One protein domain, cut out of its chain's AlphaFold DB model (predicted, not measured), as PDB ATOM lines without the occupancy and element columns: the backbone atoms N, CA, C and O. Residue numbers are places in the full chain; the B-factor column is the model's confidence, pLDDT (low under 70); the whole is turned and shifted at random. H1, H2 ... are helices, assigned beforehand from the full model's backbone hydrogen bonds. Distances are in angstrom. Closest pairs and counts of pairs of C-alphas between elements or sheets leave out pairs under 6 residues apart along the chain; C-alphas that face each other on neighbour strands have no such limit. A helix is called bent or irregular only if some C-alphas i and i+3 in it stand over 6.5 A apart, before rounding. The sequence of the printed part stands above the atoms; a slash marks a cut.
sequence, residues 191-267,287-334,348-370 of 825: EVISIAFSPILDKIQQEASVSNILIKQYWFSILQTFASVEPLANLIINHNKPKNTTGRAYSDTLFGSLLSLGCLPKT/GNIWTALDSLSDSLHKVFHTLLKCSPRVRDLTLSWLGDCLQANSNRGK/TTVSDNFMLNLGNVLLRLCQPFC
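Overview. This is residues 191 to 267, 287 to 334 and 348 to 370 of the 825 residues of the protein "U-box domain-containing protein" of Trichogramma brassicae (UniProt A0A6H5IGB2). Two V-shaped pairs of helices are stacked on each other, H2 on H6 and H3 on H7, with H1 crossing H3 on one side of the stack and H9 crossing H6 on the other. The short H5 sits near the middle, between H1 and H9, with H4 next to it and the small H8 at the rim. The printed part has 148 residues with nine named helices, H1 to H9 in order along the chain, and no named strand: the class is all helix. The whole is compact, with a radius of gyration of the C-alphas of 14.6 A and spans of 40 by 36 by 33 A.

Along the chain. H1, residues 191 to 210, begins with C-alpha 191 at (-30.596, -22.122, 66.115) and is 28.4 A long. It has a kink of 42 degrees near residue 198 and is irregular, C-alphas 196 and 199 being 7.1 A apart. H2 is residues 217 to 227, 15.4 A; H3 is 230 to 239, 14.1 A; H4 is 247 to 252; H5 is 254 to 259. H6, the longest, runs from residue 287 at (-66.714, -25.464, 39.628) to 310, 34.6 A. H7 is residues 312 to 328, 24.2 A, and H8 is 330 to 333. H9, residues 352 to 370, is 25.4 A long and ends at (-44.823, -15.347, 27.765). It has a kink of 33 degrees near residue 364 and is irregular, C-alphas 365 and 368 being 7.0 A apart.

Arrangement. Helix packing is part aligned, part crossed: some touching helices are at a shallow tilt, others steeper. Where two helices touch at a named pair of residues, the distance is between the closest C-alphas of the two: H3 and H6, for instance, only just touch, and only at their ends, with 3 pairs of C-alphas within 8 A, at Glu 230 and Cys 310, 6.2 A. H1 touches H3 with residues 193 to 201 alone, at Ser 194 and Leu 235, 6.5 A, and H5 with residues 201 to 209 alone, at Gln 205 and Leu 254, 4.7 A. H2 and H3 touch only at the corner, at Ala 227 and Ala 233, 4.3 A. H2 touches H6 at a shallow tilt of 14 degrees, the same way, at Ala 227 and Leu 307, 5.2 A. H3 touches H7 at a shallow tilt of 15 degrees, at Asn 234 and Val 314, 6.1 A. H4 and H7 only just touch, with 3 pairs of C-alphas within 8 A, the closest Gly 247 and Ala 328, 4.6 A. H5 touches H9, about perpendicular at 78 degrees, at Leu 259 and Phe 354, 4.5 A. H6 touches H7 at a steep tilt of 51 degrees, at Leu 308 and Arg 315, 4.3 A, and H9 at 63 degrees, also steep, at His 301 and Val 361, 5.0 A. H8 touches no helix. H1 and H9 are apart. Every O i to N i+4 pair is within hydrogen-bond range in H2, H3, H5, H6 and H7; the counts are 12 of 16 in H1, 12 of 15 in H9 and 0 of 2 in H4, where 3 of 3 O i to N i+3 pairs are within range, and H8 is too short for an i+4 pair.

Size, cuts and confidence. The two C-alphas farthest apart, those of Val 192 and Gly 287, are 45.0 A apart. Residues 268 to 286 are not printed, with 24.0 A between C-alphas 267 and 287, nor are 335 to 347, with 12.3 A between C-alphas 334 and 348. Of the links printed whole, none is long. Mean pLDDT of the printed part is 90.0; residues 265 to 267 are under 70.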
ATOM      1  N   GLU A 191     -29.978 -21.098  65.263       80.44
ATOM      2  CA  GLU A 191     -30.596 -22.122  66.115       80.44
ATOM      3  C   GLU A 191     -31.722 -21.566  67.005       80.44
ATOM      4  O   GLU A 191     -32.764 -22.200  67.136       80.44
ATOM      5  N   VAL A 192     -31.577 -20.343  67.529       83.31
ATOM      6  CA  VAL A 192     -32.600 -19.683  68.365       83.31
ATOM      7  C   VAL A 192     -33.849 -19.373  67.546       83.31
ATOM      8  O   VAL A 192     -34.971 -19.614  67.986       83.31
ATOM      9  N   ILE A 193     -33.656 -18.868  66.324       84.31
ATOM     10  CA  ILE A 193     -34.748 -18.598  65.383       84.31
ATOM     11  C   ILE A 193     -35.435 -19.917  65.009       84.31
ATOM     12  O   ILE A 193     -36.662 -20.001  65.016       84.31
ATOM     13  N   SER A 194     -34.653 -20.964  64.745       85.56
ATOM     14  CA  SER A 194     -35.185 -22.292  64.451       85.56
ATOM     15  C   SER A 194     -36.046 -22.833  65.594       85.56
ATOM     16  O   SER A 194     -37.185 -23.227  65.355       85.56
ATOM     17  N   ILE A 195     -35.562 -22.799  66.838       85.19
ATOM     18  CA  ILE A 195     -36.307 -23.276  68.014       85.19
ATOM     19  C   ILE A 195     -37.603 -22.479  68.212       85.19
ATOM     20  O   ILE A 195     -38.652 -23.066  68.471       85.19
ATOM     21  N   ALA A 196     -37.550 -21.154  68.062       85.25
ATOM     22  CA  ALA A 196     -38.702 -20.290  68.305       85.25
ATOM     23  C   ALA A 196     -39.806 -20.435  67.242       85.25
ATOM     24  O   ALA A 196     -40.990 -20.401  67.577       85.25
ATOM     25  N   PHE A 197     -39.437 -20.589  65.965       89.75
ATOM     26  CA  PHE A 197     -40.385 -20.481  64.851       89.75
ATOM     27  C   PHE A 197     -40.686 -21.809  64.133       89.75
ATOM     28  O   PHE A 197     -41.736 -21.904  63.494       89.75
ATOM     29  N   SER A 198     -39.855 -22.853  64.260       91.44
ATOM     30  CA  SER A 198     -40.145 -24.173  63.659       91.44
ATOM     31  C   SER A 198     -41.458 -24.803  64.135       91.44
ATOM     32  O   SER A 198     -42.174 -25.319  63.279       91.44
ATOM     33  N   PRO A 199     -41.870 -24.699  65.420       94.69
ATOM     34  CA  PRO A 199     -43.142 -25.273  65.869       94.69
ATOM     35  C   PRO A 199     -44.365 -24.749  65.098       94.69
ATOM     36  O   PRO A 199     -45.360 -25.456  64.942       94.69
ATOM     37  N   ILE A 200     -44.295 -23.515  64.582       93.62
ATOM     38  CA  ILE A 200     -45.347 -22.932  63.737       93.62
ATOM     39  C   ILE A 200     -45.384 -23.647  62.381       93.62
ATOM     40  O   ILE A 200     -46.459 -24.010  61.904       93.62
ATOM     41  N   LEU A 201     -44.218 -23.880  61.775       95.88
ATOM     42  CA  LEU A 201     -44.093 -24.603  60.508       95.88
ATOM     43  C   LEU A 201     -44.528 -26.067  60.653       95.88
ATOM     44  O   LEU A 201     -45.283 -26.559  59.814       95.88
ATOM     45  N   ASP A 202     -44.140 -26.725  61.748       94.31
ATOM     46  CA  ASP A 202     -44.550 -28.094  62.083       94.31
ATOM     47  C   ASP A 202     -46.070 -28.201  62.225       94.31
ATOM     48  O   ASP A 202     -46.689 -29.131  61.703       94.31
ATOM     49  N   LYS A 203     -46.699 -27.215  62.880       94.19
ATOM     50  CA  LYS A 203     -48.155 -27.171  63.026       94.19
ATOM     51  C   LYS A 203     -48.854 -27.042  61.674       94.19
ATOM     52  O   LYS A 203     -49.807 -27.776  61.414       94.19
ATOM     53  N   ILE A 204     -48.374 -26.147  60.805       94.69
ATOM     54  CA  ILE A 204     -48.920 -25.982  59.450       94.69
ATOM     55  C   ILE A 204     -48.747 -27.276  58.649       94.69
ATOM     56  O   ILE A 204     -49.698 -27.733  58.020       94.69
ATOM     57  N   GLN A 205     -47.565 -27.893  58.697       94.12
ATOM     58  CA  GLN A 205     -47.288 -29.151  58.008       94.12
ATOM     59  C   GLN A 205     -48.225 -30.269  58.479       94.12
ATOM     60  O   GLN A 205     -48.827 -30.957  57.653       94.12
ATOM     61  N   GLN A 206     -48.374 -30.437  59.796       92.19
ATOM     62  CA  GLN A 206     -49.242 -31.454  60.380       92.19
ATOM     63  C   GLN A 206     -50.685 -31.277  59.896       92.19
ATOM     64  O   GLN A 206     -51.302 -32.240  59.441       92.19
ATOM     65  N   GLU A 207     -51.212 -30.051  59.935       91.94
ATOM     66  CA  GLU A 207     -52.570 -29.776  59.467       91.94
ATOM     67  C   GLU A 207     -52.725 -29.966  57.951       91.94
ATOM     68  O   GLU A 207     -53.714 -30.551  57.508       91.94
ATOM     69  N   ALA A 208     -51.755 -29.522  57.150       90.31
ATOM     70  CA  ALA A 208     -51.784 -29.681  55.699       90.31
ATOM     71  C   ALA A 208     -51.749 -31.161  55.279       90.31
ATOM     72  O   ALA A 208     -52.463 -31.556  54.358       90.31
ATOM     73  N   SER A 209     -50.984 -32.003  55.985       87.62
ATOM     74  CA  SER A 209     -50.811 -33.422  55.639       87.62
ATOM     75  C   SER A 209     -52.132 -34.209  55.621       87.62
ATOM     76  O   SER A 209     -52.351 -35.052  54.743       87.62
ATOM     77  N   VAL A 210     -53.056 -33.869  56.527       85.56
ATOM     78  CA  VAL A 210     -54.377 -34.505  56.677       85.56
ATOM     79  C   VAL A 210     -55.502 -33.759  55.957       85.56
ATOM     80  O   VAL A 210     -56.626 -34.248  55.909       85.56
ATOM     81  N   SER A 211     -55.218 -32.588  55.391       85.06
ATOM     82  CA  SER A 211     -56.232 -31.758  54.741       85.06
ATOM     83  C   SER A 211     -56.492 -32.175  53.292       85.06
ATOM     84  O   SER A 211     -55.656 -32.812  52.636       85.06
ATOM     85  N   ASN A 212     -57.676 -31.796  52.808       78.50
ATOM     86  CA  ASN A 212     -58.064 -31.840  51.401       78.50
ATOM     87  C   ASN A 212     -57.923 -30.433  50.779       78.50
ATOM     88  O   ASN A 212     -57.249 -29.561  51.325       78.50
ATOM     89  N   ILE A 213     -58.553 -30.201  49.628       77.75
ATOM     90  CA  ILE A 213     -58.483 -28.933  48.889       77.75
ATOM     91  C   ILE A 213     -59.063 -27.704  49.634       77.75
ATOM     92  O   ILE A 213     -58.883 -26.573  49.185       77.75
ATOM     93  N   LEU A 214     -59.763 -27.890  50.763       74.69
ATOM     94  CA  LEU A 214     -60.315 -26.802  51.579       74.69
ATOM     95  C   LEU A 214     -59.216 -26.138  52.412       74.69
ATOM     96  O   LEU A 214     -58.948 -26.479  53.564       74.69
ATOM     97  N   ILE A 215     -58.566 -25.167  51.787       74.50
ATOM     98  CA  ILE A 215     -57.375 -24.503  52.307       74.50
ATOM     99  C   ILE A 215     -57.698 -23.532  53.434       74.50
ATOM    100  O   ILE A 215     -58.578 -22.677  53.321       74.50
ATOM    101  N   LYS A 216     -56.878 -23.573  54.487       81.56
ATOM    102  CA  LYS A 216     -56.870 -22.527  55.508       81.56
ATOM    103  C   LYS A 216     -55.939 -21.391  55.076       81.56
ATOM    104  O   LYS A 216     -54.718 -21.507  55.136       81.56
ATOM    105  N   GLN A 217     -56.521 -20.267  54.659       86.00
ATOM    106  CA  GLN A 217     -55.791 -19.114  54.100       86.00
ATOM    107  C   GLN A 217     -54.728 -18.517  55.041       86.00
ATOM    108  O   GLN A 217     -53.734 -17.935  54.596       86.00
ATOM    109  N   TYR A 218     -54.895 -18.691  56.354       90.62
ATOM    110  CA  TYR A 218     -53.934 -18.191  57.332       90.62
ATOM    111  C   TYR A 218     -52.562 -18.882  57.223       90.62
ATOM    112  O   TYR A 218     -51.554 -18.230  57.487       90.62
ATOM    113  N   TRP A 219     -52.489 -20.146  56.772       93.75
ATOM    114  CA  TRP A 219     -51.213 -20.842  56.546       93.75
ATOM    115  C   TRP A 219     -50.336 -20.059  55.575       93.75
ATOM    116  O   TRP A 219     -49.191 -19.730  55.871       93.75
ATOM    117  N   PHE A 220     -50.909 -19.702  54.429       94.19
ATOM    118  CA  PHE A 220     -50.207 -18.986  53.375       94.19
ATOM    119  C   PHE A 220     -49.884 -17.547  53.772       94.19
ATOM    120  O   PHE A 220     -48.828 -17.048  53.396       94.19
ATOM    121  N   SER A 221     -50.727 -16.910  54.584       94.56
ATOM    122  CA  SER A 221     -50.459 -15.569  55.123       94.56
ATOM    123  C   SER A 221     -49.227 -15.562  56.042       94.56
ATOM    124  O   SER A 221     -48.357 -14.696  55.919       94.56
ATOM    125  N   ILE A 222     -49.104 -16.569  56.916       94.19
ATOM    126  CA  ILE A 222     -47.929 -16.754  57.781       94.19
ATOM    127  C   ILE A 222     -46.691 -17.059  56.934       94.19
ATOM    128  O   ILE A 222     -45.664 -16.403  57.090       94.19
ATOM    129  N   LEU A 223     -46.792 -18.002  55.992       96.44
ATOM    130  CA  LEU A 223     -45.667 -18.390  55.137       96.44
ATOM    131  C   LEU A 223     -45.177 -17.244  54.252       96.44
ATOM    132  O   LEU A 223     -43.973 -17.101  54.072       96.44
ATOM    133  N   GLN A 224     -46.071 -16.399  53.736       95.44
ATOM    134  CA  GLN A 224     -45.688 -15.201  52.983       95.44
ATOM    135  C   GLN A 224     -44.971 -14.174  53.865       95.44
ATOM    136  O   GLN A 224     -44.002 -13.568  53.414       95.44
ATOM    137  N   THR A 225     -45.407 -14.015  55.117       92.81
ATOM    138  CA  THR A 225     -44.746 -13.132  56.092       92.81
ATOM    139  C   THR A 225     -43.361 -13.654  56.470       92.81
ATOM    140  O   THR A 225     -42.409 -12.891  56.564       92.81
ATOM    141  N   PHE A 226     -43.210 -14.967  56.645       95.00
ATOM    142  CA  PHE A 226     -41.906 -15.572  56.919       95.00
ATOM    143  C   PHE A 226     -40.996 -15.483  55.688       95.00
ATOM    144  O   PHE A 226     -39.822 -15.160  55.810       95.00
ATOM    145  N   ALA A 227     -41.542 -15.706  54.490       95.94
ATOM    146  CA  ALA A 227     -40.797 -15.632  53.237       95.94
ATOM    147  C   ALA A 227     -40.284 -14.222  52.904       95.94
ATOM    148  O   ALA A 227     -39.348 -14.103  52.116       95.94
ATOM    149  N   SER A 228     -40.878 -13.159  53.460       93.94
ATOM    150  CA  SER A 228     -40.428 -11.778  53.233       93.94
ATOM    151  C   SER A 228     -39.268 -11.351  54.140       93.94
ATOM    152  O   SER A 228     -38.664 -10.310  53.891       93.94
ATOM    153  N   VAL A 229     -38.921 -12.154  55.151       91.44
ATOM    154  CA  VAL A 229     -37.870 -11.868  56.135       91.44
ATOM    155  C   VAL A 229     -36.754 -12.901  55.995       91.44
ATOM    156  O   VAL A 229     -36.971 -14.081  56.249       91.44
ATOM    157  N   GLU A 230     -35.547 -12.481  55.612       91.25
ATOM    158  CA  GLU A 230     -34.474 -13.396  55.185       91.25
ATOM    159  C   GLU A 230     -34.135 -14.526  56.186       91.25
ATOM    160  O   GLU A 230     -34.097 -15.685  55.759       91.25
ATOM    161  N   PRO A 231     -33.949 -14.282  57.501       90.19
ATOM    162  CA  PRO A 231     -33.722 -15.367  58.462       90.19
ATOM    163  C   PRO A 231     -34.865 -16.393  58.536       90.19
ATOM    164  O   PRO A 231     -34.616 -17.592  58.651       90.19
ATOM    165  N   LEU A 232     -36.119 -15.946  58.419       92.75
ATOM    166  CA  LEU A 232     -37.297 -16.821  58.442       92.75
ATOM    167  C   LEU A 232     -37.512 -17.532  57.098       92.75
ATOM    168  O   LEU A 232     -37.931 -18.687  57.066       92.75
ATOM    169  N   ALA A 233     -37.170 -16.886  55.986       94.75
ATOM    170  CA  ALA A 233     -37.169 -17.497  54.664       94.75
ATOM    171  C   ALA A 233     -36.132 -18.630  54.573       94.75
ATOM    172  O   ALA A 233     -36.436 -19.710  54.064       94.75
ATOM    173  N   ASN A 234     -34.935 -18.426  55.138       93.00
ATOM    174  CA  ASN A 234     -33.928 -19.481  55.283       93.00
ATOM    175  C   ASN A 234     -34.449 -20.644  56.140       93.00
ATOM    176  O   ASN A 234     -34.276 -21.804  55.758       93.00
ATOM    177  N   LEU A 235     -35.144 -20.348  57.248       94.31
ATOM    178  CA  LEU A 235     -35.789 -21.364  58.079       94.31
ATOM    179  C   LEU A 235     -36.814 -22.187  57.284       94.31
ATOM    180  O   LEU A 235     -36.772 -23.412  57.358       94.31
ATOM    181  N   ILE A 236     -37.675 -21.546  56.479       96.25
ATOM    182  CA  ILE A 236     -38.631 -22.257  55.612       96.25
ATOM    183  C   ILE A 236     -37.895 -23.234  54.689       96.25
ATOM    184  O   ILE A 236     -38.274 -24.401  54.618       96.25
ATOM    185  N   ILE A 237     -36.855 -22.795  53.972       95.00
ATOM    186  CA  ILE A 237     -36.155 -23.680  53.028       95.00
ATOM    187  C   ILE A 237     -35.447 -24.828  53.759       95.00
ATOM    188  O   ILE A 237     -35.505 -25.970  53.304       95.00
ATOM    189  N   ASN A 238     -34.821 -24.556  54.905       92.19
ATOM    190  CA  ASN A 238     -34.162 -25.579  55.718       92.19
ATOM    191  C   ASN A 238     -35.154 -26.611  56.276       92.19
ATOM    192  O   ASN A 238     -34.863 -27.805  56.227       92.19
ATOM    193  N   HIS A 239     -36.333 -26.172  56.727       94.00
ATOM    194  CA  HIS A 239     -37.429 -27.040  57.182       94.00
ATOM    195  C   HIS A 239     -37.944 -27.966  56.069       94.00
ATOM    196  O   HIS A 239     -38.393 -29.080  56.322       94.00
ATOM    197  N   ASN A 240     -37.797 -27.541  54.813       94.75
ATOM    198  CA  ASN A 240     -38.211 -28.286  53.628       94.75
ATOM    199  C   ASN A 240     -37.134 -29.184  53.011       94.75
ATOM    200  O   ASN A 240     -37.349 -29.747  51.932       94.75
ATOM    201  N   LYS A 241     -35.980 -29.359  53.664       91.25
ATOM    202  CA  LYS A 241     -34.983 -30.342  53.227       91.25
ATOM    203  C   LYS A 241     -35.496 -31.762  53.519       91.25
ATOM    204  O   LYS A 241     -35.835 -32.056  54.665       91.25
ATOM    205  N   PRO A 242     -35.570 -32.654  52.515       90.38
ATOM    206  CA  PRO A 242     -36.057 -34.013  52.724       90.38
ATOM    207  C   PRO A 242     -35.088 -34.806  53.612       90.38
ATOM    208  O   PRO A 242     -33.876 -34.589  53.594       90.38
ATOM    209  N   LYS A 243     -35.618 -35.771  54.373       84.75
ATOM    210  CA  LYS A 243     -34.817 -36.613  55.282       84.75
ATOM    211  C   LYS A 243     -33.868 -37.570  54.552       84.75
ATOM    212  O   LYS A 243     -32.893 -38.030  55.137       84.75
ATOM    213  N   ASN A 244     -34.168 -37.903  53.300       85.06
ATOM    214  CA  ASN A 244     -33.337 -38.736  52.439       85.06
ATOM    215  C   ASN A 244     -33.400 -38.215  50.990       85.06
ATOM    216  O   ASN A 244     -34.124 -37.269  50.686       85.06
ATOM    217  N   THR A 245     -32.641 -38.838  50.090       78.75
ATOM    218  CA  THR A 245     -32.549 -38.431  48.680       78.75
ATOM    219  C   THR A 245     -33.637 -39.033  47.786       78.75
ATOM    220  O   THR A 245     -33.570 -38.872  46.568       78.75
ATOM    221  N   THR A 246     -34.607 -39.775  48.331       84.94
ATOM    222  CA  THR A 246     -35.679 -40.360  47.516       84.94
ATOM    223  C   THR A 246     -36.738 -39.310  47.203       84.94
ATOM    224  O   THR A 246     -37.036 -38.431  48.014       84.94
ATOM    225  N   GLY A 247     -37.336 -39.399  46.012       85.69
ATOM    226  CA  GLY A 247     -38.373 -38.461  45.585       85.69
ATOM    227  C   GLY A 247     -39.538 -38.394  46.575       85.69
ATOM    228  O   GLY A 247     -39.994 -37.305  46.912       85.69
ATOM    229  N   ARG A 248     -39.963 -39.542  47.118       87.12
ATOM    230  CA  ARG A 248     -41.045 -39.638  48.112       87.12
ATOM    231  C   ARG A 248     -40.795 -38.796  49.366       87.12
ATOM    232  O   ARG A 248     -41.745 -38.177  49.838       87.12
ATOM    233  N   ALA A 249     -39.564 -38.692  49.867       90.31
ATOM    234  CA  ALA A 249     -39.294 -37.924  51.086       90.31
ATOM    235  C   ALA A 249     -39.595 -36.424  50.955       90.31
ATOM    236  O   ALA A 249     -39.833 -35.762  51.963       90.31
ATOM    237  N   TYR A 250     -39.660 -35.882  49.732       93.56
ATOM    238  CA  TYR A 250     -40.123 -34.510  49.519       93.56
ATOM    239  C   TYR A 250     -41.588 -34.322  49.907       93.56
ATOM    240  O   TYR A 250     -41.951 -33.243  50.366       93.56
ATOM    241  N   SER A 251     -42.428 -35.350  49.763       89.56
ATOM    242  CA  SER A 251     -43.846 -35.266  50.136       89.56
ATOM    243  C   SER A 251     -44.067 -35.166  51.647       89.56
ATOM    244  O   SER A 251     -45.072 -34.607  52.074       89.56
ATOM    245  N   ASP A 252     -43.094 -35.618  52.441       89.69
ATOM    246  CA  ASP A 252     -43.148 -35.593  53.904       89.69
ATOM    247  C   ASP A 252     -42.641 -34.260  54.488       89.69
ATOM    248  O   ASP A 252     -42.475 -34.147  55.699       89.69
ATOM    249  N   THR A 253     -42.370 -33.255  53.649       94.75
ATOM    250  CA  THR A 253     -41.972 -31.896  54.063       94.75
ATOM    251  C   THR A 253     -43.187 -30.960  54.151       94.75
ATOM    252  O   THR A 253     -44.297 -31.327  53.752       94.75
ATOM    253  N   LEU A 254     -43.008 -29.730  54.645       95.06
ATOM    254  CA  LEU A 254     -44.056 -28.700  54.661       95.06
ATOM    255  C   LEU A 254     -44.554 -28.355  53.241       95.06
ATOM    256  O   LEU A 254     -45.751 -28.429  52.967       95.06
ATOM    257  N   PHE A 255     -43.651 -28.044  52.312       95.75
ATOM    258  CA  PHE A 255     -43.924 -27.853  50.888       95.75
ATOM    259  C   PHE A 255     -44.481 -29.128  50.274       95.75
ATOM    260  O   PHE A 255     -45.441 -29.053  49.520       95.75
ATOM    261  N   GLY A 256     -43.942 -30.288  50.655       92.94
ATOM    262  CA  GLY A 256     -44.503 -31.613  50.395       92.94
ATOM    263  C   GLY A 256     -45.997 -31.695  50.637       92.94
ATOM    264  O   GLY A 256     -46.772 -32.002  49.729       92.94
ATOM    265  N   SER A 257     -46.385 -31.368  51.860       92.50
ATOM    266  CA  SER A 257     -47.758 -31.445  52.343       92.50
ATOM    267  C   SER A 257     -48.663 -30.446  51.624       92.50
ATOM    268  O   SER A 257     -49.760 -30.813  51.215       92.50
ATOM    269  N   LEU A 258     -48.189 -29.214  51.396       94.06
ATOM    270  CA  LEU A 258     -48.942 -28.165  50.700       94.06
ATOM    271  C   LEU A 258     -49.107 -28.447  49.198       94.06
ATOM    272  O   LEU A 258     -50.196 -28.289  48.655       94.06
ATOM    273  N   LEU A 259     -48.044 -28.894  48.523       94.06
ATOM    274  CA  LEU A 259     -48.073 -29.262  47.105       94.06
ATOM    275  C   LEU A 259     -48.891 -30.537  46.875       94.06
ATOM    276  O   LEU A 259     -49.473 -30.695  45.810       94.06
ATOM    277  N   SER A 260     -48.997 -31.426  47.864       91.62
ATOM    278  CA  SER A 260     -49.801 -32.653  47.757       91.62
ATOM    279  C   SER A 260     -51.312 -32.433  47.929       91.62
ATOM    280  O   SER A 260     -52.071 -33.398  47.818       91.62
ATOM    281  N   LEU A 261     -51.773 -31.208  48.203       89.81
ATOM    282  CA  LEU A 261     -53.199 -30.887  48.300       89.81
ATOM    283  C   LEU A 261     -53.867 -30.935  46.916       89.81
ATOM    284  O   LEU A 261     -53.356 -30.384  45.944       89.81
ATOM    285  N   GLY A 262     -55.040 -31.555  46.809       86.25
ATOM    286  CA  GLY A 262     -55.795 -31.566  45.558       86.25
ATOM    287  C   GLY A 262     -57.013 -32.478  45.593       86.25
ATOM    288  O   GLY A 262     -57.469 -32.877  46.661       86.25
ATOM    289  N   CYS A 263     -57.549 -32.771  44.409       80.31
ATOM    290  CA  CYS A 263     -58.755 -33.582  44.212       80.31
ATOM    291  C   CYS A 263     -58.473 -35.039  43.804       80.31
ATOM    292  O   CYS A 263     -59.418 -35.809  43.637       80.31
ATOM    293  N   LEU A 264     -57.201 -35.415  43.627       78.38
ATOM    294  CA  LEU A 264     -56.812 -36.787  43.291       78.38
ATOM    295  C   LEU A 264     -56.448 -37.545  44.578       78.38
ATOM    296  O   LEU A 264     -55.959 -36.933  45.533       78.38
ATOM    297  N   PRO A 265     -56.680 -38.865  44.622       68.25
ATOM    298  CA  PRO A 265     -56.360 -39.666  45.792       68.25
ATOM    299  C   PRO A 265     -54.845 -39.677  46.058       68.25
ATOM    300  O   PRO A 265     -54.031 -39.852  45.151       68.25
ATOM    301  N   LYS A 266     -54.458 -39.510  47.330       64.12
ATOM    302  CA  LYS A 266     -53.044 -39.496  47.762       64.12
ATOM    303  C   LYS A 266     -52.371 -40.869  47.636       64.12
ATOM    304  O   LYS A 266     -51.147 -40.934  47.524       64.12
ATOM    305  N   THR A 267     -53.158 -41.946  47.664       63.16
ATOM    306  CA  THR A 267     -52.708 -43.327  47.462       63.16
ATOM    307  C   THR A 267     -53.624 -44.055  46.472       63.16
ATOM    308  O   THR A 267     -54.793 -43.699  46.346       63.16
ATOM    309  N   GLY A 287     -67.003 -26.897  39.481       81.69
ATOM    310  CA  GLY A 287     -66.714 -25.464  39.628       81.69
ATOM    311  C   GLY A 287     -66.089 -25.095  40.981       81.69
ATOM    312  O   GLY A 287     -65.164 -24.277  41.047       81.69
ATOM    313  N   ASN A 288     -66.534 -25.743  42.062       83.88
ATOM    314  CA  ASN A 288     -65.965 -25.547  43.398       83.88
ATOM    315  C   ASN A 288     -64.528 -26.082  43.496       83.88
ATOM    316  O   ASN A 288     -63.672 -25.424  44.089       83.88
ATOM    317  N   ILE A 289     -64.245 -27.240  42.883       84.75
ATOM    318  CA  ILE A 289     -62.892 -27.813  42.824       84.75
ATOM    319  C   ILE A 289     -61.954 -26.876  42.061       84.75
ATOM    320  O   ILE A 289     -60.876 -26.565  42.564       84.75
ATOM    321  N   TRP A 290     -62.364 -26.379  40.890       86.88
ATOM    322  CA  TRP A 290     -61.557 -25.442  40.102       86.88
ATOM    323  C   TRP A 290     -61.233 -24.163  40.871       86.88
ATOM    324  O   TRP A 290     -60.077 -23.748  40.908       86.88
ATOM    325  N   THR A 291     -62.228 -23.576  41.539       88.94
ATOM    326  CA  THR A 291     -62.040 -22.358  42.343       88.94
ATOM    327  C   THR A 291     -61.064 -22.594  43.500       88.94
ATOM    328  O   THR A 291     -60.178 -21.776  43.755       88.94
ATOM    329  N   ALA A 292     -61.182 -23.735  44.186       87.62
ATOM    330  CA  ALA A 292     -60.284 -24.088  45.280       87.62
ATOM    331  C   ALA A 292     -58.851 -24.385  44.790       87.62
ATOM    332  O   ALA A 292     -57.890 -23.932  45.413       87.62
ATOM    333  N   LEU A 293     -58.693 -25.077  43.652       89.19
ATOM    334  CA  LEU A 293     -57.389 -25.326  43.018       89.19
ATOM    335  C   LEU A 293     -56.719 -24.023  42.567       89.19
ATOM    336  O   LEU A 293     -55.510 -23.870  42.733       89.19
ATOM    337  N   ASP A 294     -57.481 -23.078  42.015       89.75
ATOM    338  CA  ASP A 294     -56.934 -21.786  41.593       89.75
ATOM    339  C   ASP A 294     -56.453 -20.964  42.798       89.75
ATOM    340  O   ASP A 294     -55.339 -20.436  42.785       89.75
ATOM    341  N   SER A 295     -57.226 -20.954  43.891       91.44
ATOM    342  CA  SER A 295     -56.821 -20.311  45.148       91.44
ATOM    343  C   SER A 295     -55.564 -20.947  45.761       91.44
ATOM    344  O   SER A 295     -54.673 -20.226  46.229       91.44
ATOM    345  N   LEU A 296     -55.451 -22.282  45.721       92.31
ATOM    346  CA  LEU A 296     -54.246 -23.010  46.133       92.31
ATOM    347  C   LEU A 296     -53.033 -22.577  45.318       92.31
ATOM    348  O   LEU A 296     -51.986 -22.241  45.870       92.31
ATOM    349  N   SER A 297     -53.198 -22.593  43.998       92.50
ATOM    350  CA  SER A 297     -52.153 -22.288  43.034       92.50
ATOM    351  C   SER A 297     -51.641 -20.859  43.194       92.50
ATOM    352  O   SER A 297     -50.430 -20.643  43.260       92.50
ATOM    353  N   ASP A 298     -52.544 -19.887  43.343       94.12
ATOM    354  CA  ASP A 298     -52.184 -18.491  43.586       94.12
ATOM    355  C   ASP A 298     -51.413 -18.320  44.903       94.12
ATOM    356  O   ASP A 298     -50.379 -17.649  44.951       94.12
ATOM    357  N   SER A 299     -51.863 -18.990  45.964       95.44
ATOM    358  CA  SER A 299     -51.233 -18.916  47.284       95.44
ATOM    359  C   SER A 299     -49.837 -19.546  47.306       95.44
ATOM    360  O   SER A 299     -48.897 -18.939  47.828       95.44
ATOM    361  N   LEU A 300     -49.676 -20.726  46.694       95.69
ATOM    362  CA  LEU A 300     -48.382 -21.388  46.511       95.69
ATOM    363  C   LEU A 300     -47.437 -20.522  45.676       95.69
ATOM    364  O   LEU A 300     -46.304 -20.270  46.086       95.69
ATOM    365  N   HIS A 301     -47.913 -20.019  44.535       96.81
ATOM    366  CA  HIS A 301     -47.133 -19.141  43.670       96.81
ATOM    367  C   HIS A 301     -46.625 -17.914  44.432       96.81
ATOM    368  O   HIS A 301     -45.437 -17.610  44.357       96.81
ATOM    369  N   LYS A 302     -47.484 -17.245  45.214       96.62
ATOM    370  CA  LYS A 302     -47.090 -16.090  46.033       96.62
ATOM    371  C   LYS A 302     -45.978 -16.431  47.026       96.62
ATOM    372  O   LYS A 302     -45.032 -15.660  47.127       96.62
ATOM    373  N   VAL A 303     -46.045 -17.577  47.711       97.19
ATOM    374  CA  VAL A 303     -44.982 -18.012  48.641       97.19
ATOM    375  C   VAL A 303     -43.651 -18.195  47.905       97.19
ATOM    376  O   VAL A 303     -42.661 -17.564  48.275       97.19
ATOM    377  N   PHE A 304     -43.622 -18.995  46.832       97.81
ATOM    378  CA  PHE A 304     -42.395 -19.242  46.061       97.81
ATOM    379  C   PHE A 304     -41.839 -17.964  45.423       97.81
ATOM    380  O   PHE A 304     -40.632 -17.726  45.444       97.81
ATOM    381  N   HIS A 305     -42.709 -17.106  44.896       97.19
ATOM    382  CA  HIS A 305     -42.320 -15.828  44.314       97.19
ATOM    383  C   HIS A 305     -41.712 -14.874  45.356       97.19
ATOM    384  O   HIS A 305     -40.717 -14.210  45.056       97.19
ATOM    385  N   THR A 306     -42.253 -14.824  46.579       97.69
ATOM    386  CA  THR A 306     -41.675 -14.034  47.679       97.69
ATOM    387  C   THR A 306     -40.307 -14.577  48.096       97.69
ATOM    388  O   THR A 306     -39.368 -13.794  48.214       97.69
ATOM    389  N   LEU A 307     -40.143 -15.902  48.207       97.31
ATOM    390  CA  LEU A 307     -38.846 -16.531  48.507       97.31
ATOM    391  C   LEU A 307     -37.780 -16.185  47.456       97.31
ATOM    392  O   LEU A 307     -36.680 -15.755  47.796       97.31
ATOM    393  N   LEU A 308     -38.126 -16.283  46.168       96.94
ATOM    394  CA  LEU A 308     -37.221 -15.949  45.060       96.94
ATOM    395  C   LEU A 308     -36.831 -14.461  45.010       96.94
ATOM    396  O   LEU A 308     -35.820 -14.117  44.393       96.94
ATOM    397  N   LYS A 309     -37.627 -13.581  45.631       96.06
ATOM    398  CA  LYS A 309     -37.387 -12.132  45.708       96.06
ATOM    399  C   LYS A 309     -36.738 -11.670  47.011       96.06
ATOM    400  O   LYS A 309     -36.258 -10.542  47.037       96.06
ATOM    401  N   CYS A 310     -36.728 -12.503  48.050       93.94
ATOM    402  CA  CYS A 310     -36.305 -12.128  49.398       93.94
ATOM    403  C   CYS A 310     -34.838 -11.667  49.442       93.94
ATOM    404  O   CYS A 310     -34.558 -10.515  49.759       93.94
ATOM    405  N   SER A 311     -33.902 -12.540  49.064       92.88
ATOM    406  CA  SER A 311     -32.477 -12.215  48.965       92.88
ATOM    407  C   SER A 311     -31.792 -13.101  47.916       92.88
ATOM    408  O   SER A 311     -32.329 -14.158  47.564       92.88
ATOM    409  N   PRO A 312     -30.601 -12.730  47.398       93.69
ATOM    410  CA  PRO A 312     -29.845 -13.591  46.486       93.69
ATOM    411  C   PRO A 312     -29.585 -14.987  47.066       93.69
ATOM    412  O   PRO A 312     -29.714 -15.976  46.350       93.69
ATOM    413  N   ARG A 313     -29.296 -15.071  48.370       91.69
ATOM    414  CA  ARG A 313     -29.045 -16.333  49.072       91.69
ATOM    415  C   ARG A 313     -30.294 -17.213  49.129       91.69
ATOM    416  O   ARG A 313     -30.225 -18.382  48.759       91.69
ATOM    417  N   VAL A 314     -31.431 -16.661  49.559       94.62
ATOM    418  CA  VAL A 314     -32.706 -17.402  49.634       94.62
ATOM    419  C   VAL A 314     -33.146 -17.846  48.243       94.62
ATOM    420  O   VAL A 314     -33.610 -18.975  48.074       94.62
ATOM    421  N   ARG A 315     -32.955 -16.997  47.229       95.69
ATOM    422  CA  ARG A 315     -33.250 -17.336  45.838       95.69
ATOM    423  C   ARG A 315     -32.450 -18.550  45.378       95.69
ATOM    424  O   ARG A 315     -33.044 -19.483  44.845       95.69
ATOM    425  N   ASP A 316     -31.139 -18.557  45.607       92.88
ATOM    426  CA  ASP A 316     -30.274 -19.664  45.199       92.88
ATOM    427  C   ASP A 316     -30.658 -20.961  45.931       92.88
ATOM    428  O   ASP A 316     -30.817 -21.996  45.291       92.88
ATOM    429  N   LEU A 317     -30.934 -20.895  47.240       94.69
ATOM    430  CA  LEU A 317     -31.419 -22.041  48.021       94.69
ATOM    431  C   LEU A 317     -32.769 -22.573  47.518       94.69
ATOM    432  O   LEU A 317     -32.969 -23.784  47.441       94.69
ATOM    433  N   THR A 318     -33.686 -21.677  47.150       96.38
ATOM    434  CA  THR A 318     -35.002 -22.040  46.606       96.38
ATOM    435  C   THR A 318     -34.857 -22.728  45.245       96.38
ATOM    436  O   THR A 318     -35.487 -23.757  45.002       96.38
ATOM    437  N   LEU A 319     -34.003 -22.198  44.364       94.75
ATOM    438  CA  LEU A 319     -33.719 -22.793  43.055       94.75
ATOM    439  C   LEU A 319     -33.017 -24.151  43.183       94.75
ATOM    440  O   LEU A 319     -33.371 -25.078  42.455       94.75
ATOM    441  N   SER A 320     -32.078 -24.292  44.124       94.00
ATOM    442  CA  SER A 320     -31.456 -25.580  44.446       94.00
ATOM    443  C   SER A 320     -32.493 -26.594  44.917       94.00
ATOM    444  O   SER A 320     -32.556 -27.684  44.361       94.00
ATOM    445  N   TRP A 321     -33.376 -26.219  45.848       95.69
ATOM    446  CA  TRP A 321     -34.442 -27.109  46.317       95.69
ATOM    447  C   TRP A 321     -35.361 -27.571  45.176       95.69
ATOM    448  O   TRP A 321     -35.669 -28.759  45.080       95.69
ATOM    449  N   LEU A 322     -35.762 -26.654  44.281       95.88
ATOM    450  CA  LEU A 322     -36.563 -26.980  43.095       95.88
ATOM    451  C   LEU A 322     -35.829 -27.960  42.170       95.88
ATOM    452  O   LEU A 322     -36.419 -28.947  41.728       95.88
ATOM    453  N   GLY A 323     -34.546 -27.710  41.894       90.81
ATOM    454  CA  GLY A 323     -33.711 -28.578  41.063       90.81
ATOM    455  C   GLY A 323     -33.543 -29.978  41.655       90.81
ATOM    456  O   GLY A 323     -33.781 -30.969  40.963       90.81
ATOM    457  N   ASP A 324     -33.211 -30.063  42.943       92.88
ATOM    458  CA  ASP A 324     -33.022 -31.329  43.652       92.88
ATOM    459  C   ASP A 324     -34.333 -32.129  43.722       92.88
ATOM    460  O   ASP A 324     -34.337 -33.338  43.488       92.88
ATOM    461  N   CYS A 325     -35.469 -31.456  43.952       94.56
ATOM    462  CA  CYS A 325     -36.793 -32.078  43.965       94.56
ATOM    463  C   CYS A 325     -37.149 -32.716  42.614       94.56
ATOM    464  O   CYS A 325     -37.605 -33.866  42.562       94.56
ATOM    465  N   LEU A 326     -36.916 -31.989  41.515       92.88
ATOM    466  CA  LEU A 326     -37.150 -32.490  40.160       92.88
ATOM    467  C   LEU A 326     -36.219 -33.666  39.838       92.88
ATOM    468  O   LEU A 326     -36.669 -34.683  39.308       92.88
ATOM    469  N   GLN A 327     -34.944 -33.566  40.214       87.31
ATOM    470  CA  GLN A 327     -33.955 -34.616  39.984       87.31
ATOM    471  C   GLN A 327     -34.281 -35.901  40.760       87.31
ATOM    472  O   GLN A 327     -34.242 -36.993  40.181       87.31
ATOM    473  N   ALA A 328     -34.650 -35.785  42.041       89.69
ATOM    474  CA  ALA A 328     -35.027 -36.912  42.896       89.69
ATOM    475  C   ALA A 328     -36.282 -37.649  42.390       89.69
ATOM    476  O   ALA A 328     -36.465 -38.838  42.655       89.69
ATOM    477  N   ASN A 329     -37.132 -36.963  41.622       89.12
ATOM    478  CA  ASN A 329     -38.356 -37.511  41.039       89.12
ATOM    479  C   ASN A 329     -38.247 -37.820  39.537       89.12
ATOM    480  O   ASN A 329     -39.259 -38.107  38.897       89.12
ATOM    481  N   SER A 330     -37.036 -37.834  38.971       86.50
ATOM    482  CA  SER A 330     -36.801 -38.108  37.543       86.50
ATOM    483  C   SER A 330     -37.331 -39.477  37.088       86.50
ATOM    484  O   SER A 330     -37.746 -39.645  35.940       86.50
ATOM    485  N   ASN A 331     -37.428 -40.439  38.014       79.69
ATOM    486  CA  ASN A 331     -38.049 -41.746  37.788       79.69
ATOM    487  C   ASN A 331     -39.527 -41.672  37.369       79.69
ATOM    488  O   ASN A 331     -39.997 -42.610  36.727       79.69
ATOM    489  N   ARG A 332     -40.245 -40.569  37.649       82.50
ATOM    490  CA  ARG A 332     -41.634 -40.381  37.192       82.50
ATOM    491  C   ARG A 332     -41.776 -40.365  35.669       82.50
ATOM    492  O   ARG A 332     -42.855 -40.663  35.177       82.50
ATOM    493  N   GLY A 333     -40.702 -40.076  34.931       76.44
ATOM    494  CA  GLY A 333     -40.686 -40.140  33.466       76.44
ATOM    495  C   GLY A 333     -40.540 -41.553  32.881       76.44
ATOM    496  O   GLY A 333     -40.544 -41.703  31.663       76.44
ATOM    497  N   LYS A 334     -40.370 -42.596  33.707       74.06
ATOM    498  CA  LYS A 334     -40.207 -43.984  33.241       74.06
ATOM    499  C   LYS A 334     -41.568 -44.630  32.959       74.06
ATOM    500  O   LYS A 334     -42.457 -44.565  33.802       74.06
ATOM    501  N   THR A 348     -41.374 -44.756  45.502       79.94
ATOM    502  CA  THR A 348     -40.125 -43.964  45.560       79.94
ATOM    503  C   THR A 348     -40.270 -42.514  45.084       79.94
ATOM    504  O   THR A 348     -39.322 -41.734  45.205       79.94
ATOM    505  N   THR A 349     -41.438 -42.126  44.561       86.38
ATOM    506  CA  THR A 349     -41.696 -40.796  43.976       86.38
ATOM    507  C   THR A 349     -42.859 -40.077  44.664       86.38
ATOM    508  O   THR A 349     -43.651 -40.689  45.381       86.38
ATOM    509  N   VAL A 350     -42.957 -38.759  44.482       88.56
ATOM    510  CA  VAL A 350     -44.091 -37.951  44.973       88.56
ATOM    511  C   VAL A 350     -45.402 -38.278  44.239       88.56
ATOM    512  O   VAL A 350     -45.397 -38.989  43.233       88.56
ATOM    513  N   SER A 351     -46.530 -37.755  44.727       86.44
ATOM    514  CA  SER A 351     -47.858 -37.923  44.116       86.44
ATOM    515  C   SER A 351     -48.065 -37.056  42.865       86.44
ATOM    516  O   SER A 351     -47.292 -36.136  42.584       86.44
ATOM    517  N   ASP A 352     -49.140 -37.327  42.117       86.12
ATOM    518  CA  ASP A 352     -49.502 -36.527  40.940       86.12
ATOM    519  C   ASP A 352     -49.924 -35.106  41.324       86.12
ATOM    520  O   ASP A 352     -49.496 -34.157  40.670       86.12
ATOM    521  N   ASN A 353     -50.677 -34.927  42.419       87.94
ATOM    522  CA  ASN A 353     -51.047 -33.590  42.904       87.94
ATOM    523  C   ASN A 353     -49.823 -32.726  43.178       87.94
ATOM    524  O   ASN A 353     -49.796 -31.571  42.757       87.94
ATOM    525  N   PHE A 354     -48.802 -33.308  43.814       92.56
ATOM    526  CA  PHE A 354     -47.551 -32.614  44.082       92.56
ATOM    527  C   PHE A 354     -46.950 -32.045  42.795       92.56
ATOM    528  O   PHE A 354     -46.655 -30.852  42.725       92.56
ATOM    529  N   MET A 355     -46.801 -32.877  41.759       92.88
ATOM    530  CA  MET A 355     -46.171 -32.454  40.506       92.88
ATOM    531  C   MET A 355     -47.045 -31.511  39.681       92.88
ATOM    532  O   MET A 355     -46.512 -30.598  39.055       92.88
ATOM    533  N   LEU A 356     -48.368 -31.680  39.705       92.62
ATOM    534  CA  LEU A 356     -49.297 -30.768  39.034       92.62
ATOM    535  C   LEU A 356     -49.266 -29.372  39.664       92.62
ATOM    536  O   LEU A 356     -49.154 -28.375  38.948       92.62
ATOM    537  N   ASN A 357     -49.300 -29.288  40.996       94.12
ATOM    538  CA  ASN A 357     -49.216 -28.013  41.706       94.12
ATOM    539  C   ASN A 357     -47.842 -27.361  41.533       94.12
ATOM    540  O   ASN A 357     -47.769 -26.162  41.264       94.12
ATOM    541  N   LEU A 358     -46.756 -28.140  41.613       96.00
ATOM    542  CA  LEU A 358     -45.406 -27.636  41.364       96.00
ATOM    543  C   LEU A 358     -45.264 -27.118  39.926       96.00
ATOM    544  O   LEU A 358     -44.759 -26.018  39.712       96.00
ATOM    545  N   GLY A 359     -45.768 -27.869  38.944       96.06
ATOM    546  CA  GLY A 359     -45.806 -27.453  37.545       96.06
ATOM    547  C   GLY A 359     -46.576 -26.147  37.349       96.06
ATOM    548  O   GLY A 359     -46.097 -25.255  36.655       96.06
ATOM    549  N   ASN A 360     -47.720 -25.982  38.020       95.06
ATOM    550  CA  ASN A 360     -48.502 -24.745  37.969       95.06
ATOM    551  C   ASN A 360     -47.728 -23.549  38.554       95.06
ATOM    552  O   ASN A 360     -47.654 -22.498  37.917       95.06
ATOM    553  N   VAL A 361     -47.067 -23.719  39.707       96.38
ATOM    554  CA  VAL A 361     -46.193 -22.684  40.291       96.38
ATOM    555  C   VAL A 361     -45.098 -22.274  39.304       96.38
ATOM    556  O   VAL A 361     -44.921 -21.082  39.053       96.38
ATOM    557  N   LEU A 362     -44.397 -23.239  38.702       95.75
ATOM    558  CA  LEU A 362     -43.334 -22.971  37.730       95.75
ATOM    559  C   LEU A 362     -43.864 -22.253  36.480       95.75
ATOM    560  O   LEU A 362     -43.250 -21.293  36.016       95.75
ATOM    561  N   LEU A 363     -45.026 -22.657  35.962       94.00
ATOM    562  CA  LEU A 363     -45.664 -21.996  34.820       94.00
ATOM    563  C   LEU A 363     -46.055 -20.549  35.140       94.00
ATOM    564  O   LEU A 363     -45.802 -19.664  34.323       94.00
ATOM    565  N   ARG A 364     -46.602 -20.277  36.332       93.94
ATOM    566  CA  ARG A 364     -46.918 -18.910  36.783       93.94
ATOM    567  C   ARG A 364     -45.667 -18.049  36.949       93.94
ATOM    568  O   ARG A 364     -45.670 -16.897  36.527       93.94
ATOM    569  N   LEU A 365     -44.572 -18.610  37.466       93.38
ATOM    570  CA  LEU A 365     -43.279 -17.915  37.531       93.38
ATOM    571  C   LEU A 365     -42.723 -17.588  36.133       93.38
ATOM    572  O   LEU A 365     -42.071 -16.557  35.956       93.38
ATOM    573  N   CYS A 366     -43.006 -18.431  35.136       91.56
ATOM    574  CA  CYS A 366     -42.622 -18.220  33.740       91.56
ATOM    575  C   CYS A 366     -43.584 -17.298  32.962       91.56
ATOM    576  O   CYS A 366     -43.202 -16.717  31.944       91.56
ATOM    577  N   GLN A 367     -44.820 -17.122  33.430       90.06
ATOM    578  CA  GLN A 367     -45.854 -16.328  32.761       90.06
ATOM    579  C   GLN A 367     -45.397 -14.911  32.350       90.06
ATOM    580  O   GLN A 367     -45.716 -14.504  31.226       90.06
ATOM    581  N   PRO A 368     -44.617 -14.153  33.155       89.19
ATOM    582  CA  PRO A 368     -44.167 -12.810  32.783       89.19
ATOM    583  C   PRO A 368     -43.290 -12.744  31.526       89.19
ATOM    584  O   PRO A 368     -43.142 -11.656  30.972       89.19
ATOM    585  N   PHE A 369     -42.704 -13.864  31.086       83.94
ATOM    586  CA  PHE A 369     -41.897 -13.953  29.862       83.94
ATOM    587  C   PHE A 369     -42.733 -14.297  28.620       83.94
ATOM    588  O   PHE A 369     -42.279 -14.069  27.501       83.94
ATOM    589  N   CYS A 370     -43.950 -14.816  28.818       81.06
ATOM    590  CA  CYS A 370     -44.823 -15.347  27.765       81.06
ATOM    591  C   CYS A 370     -46.188 -14.638  27.696       81.06
ATOM    592  O   CYS A 370     -47.099 -15.115  27.028       81.06
TER     593      CYS A 370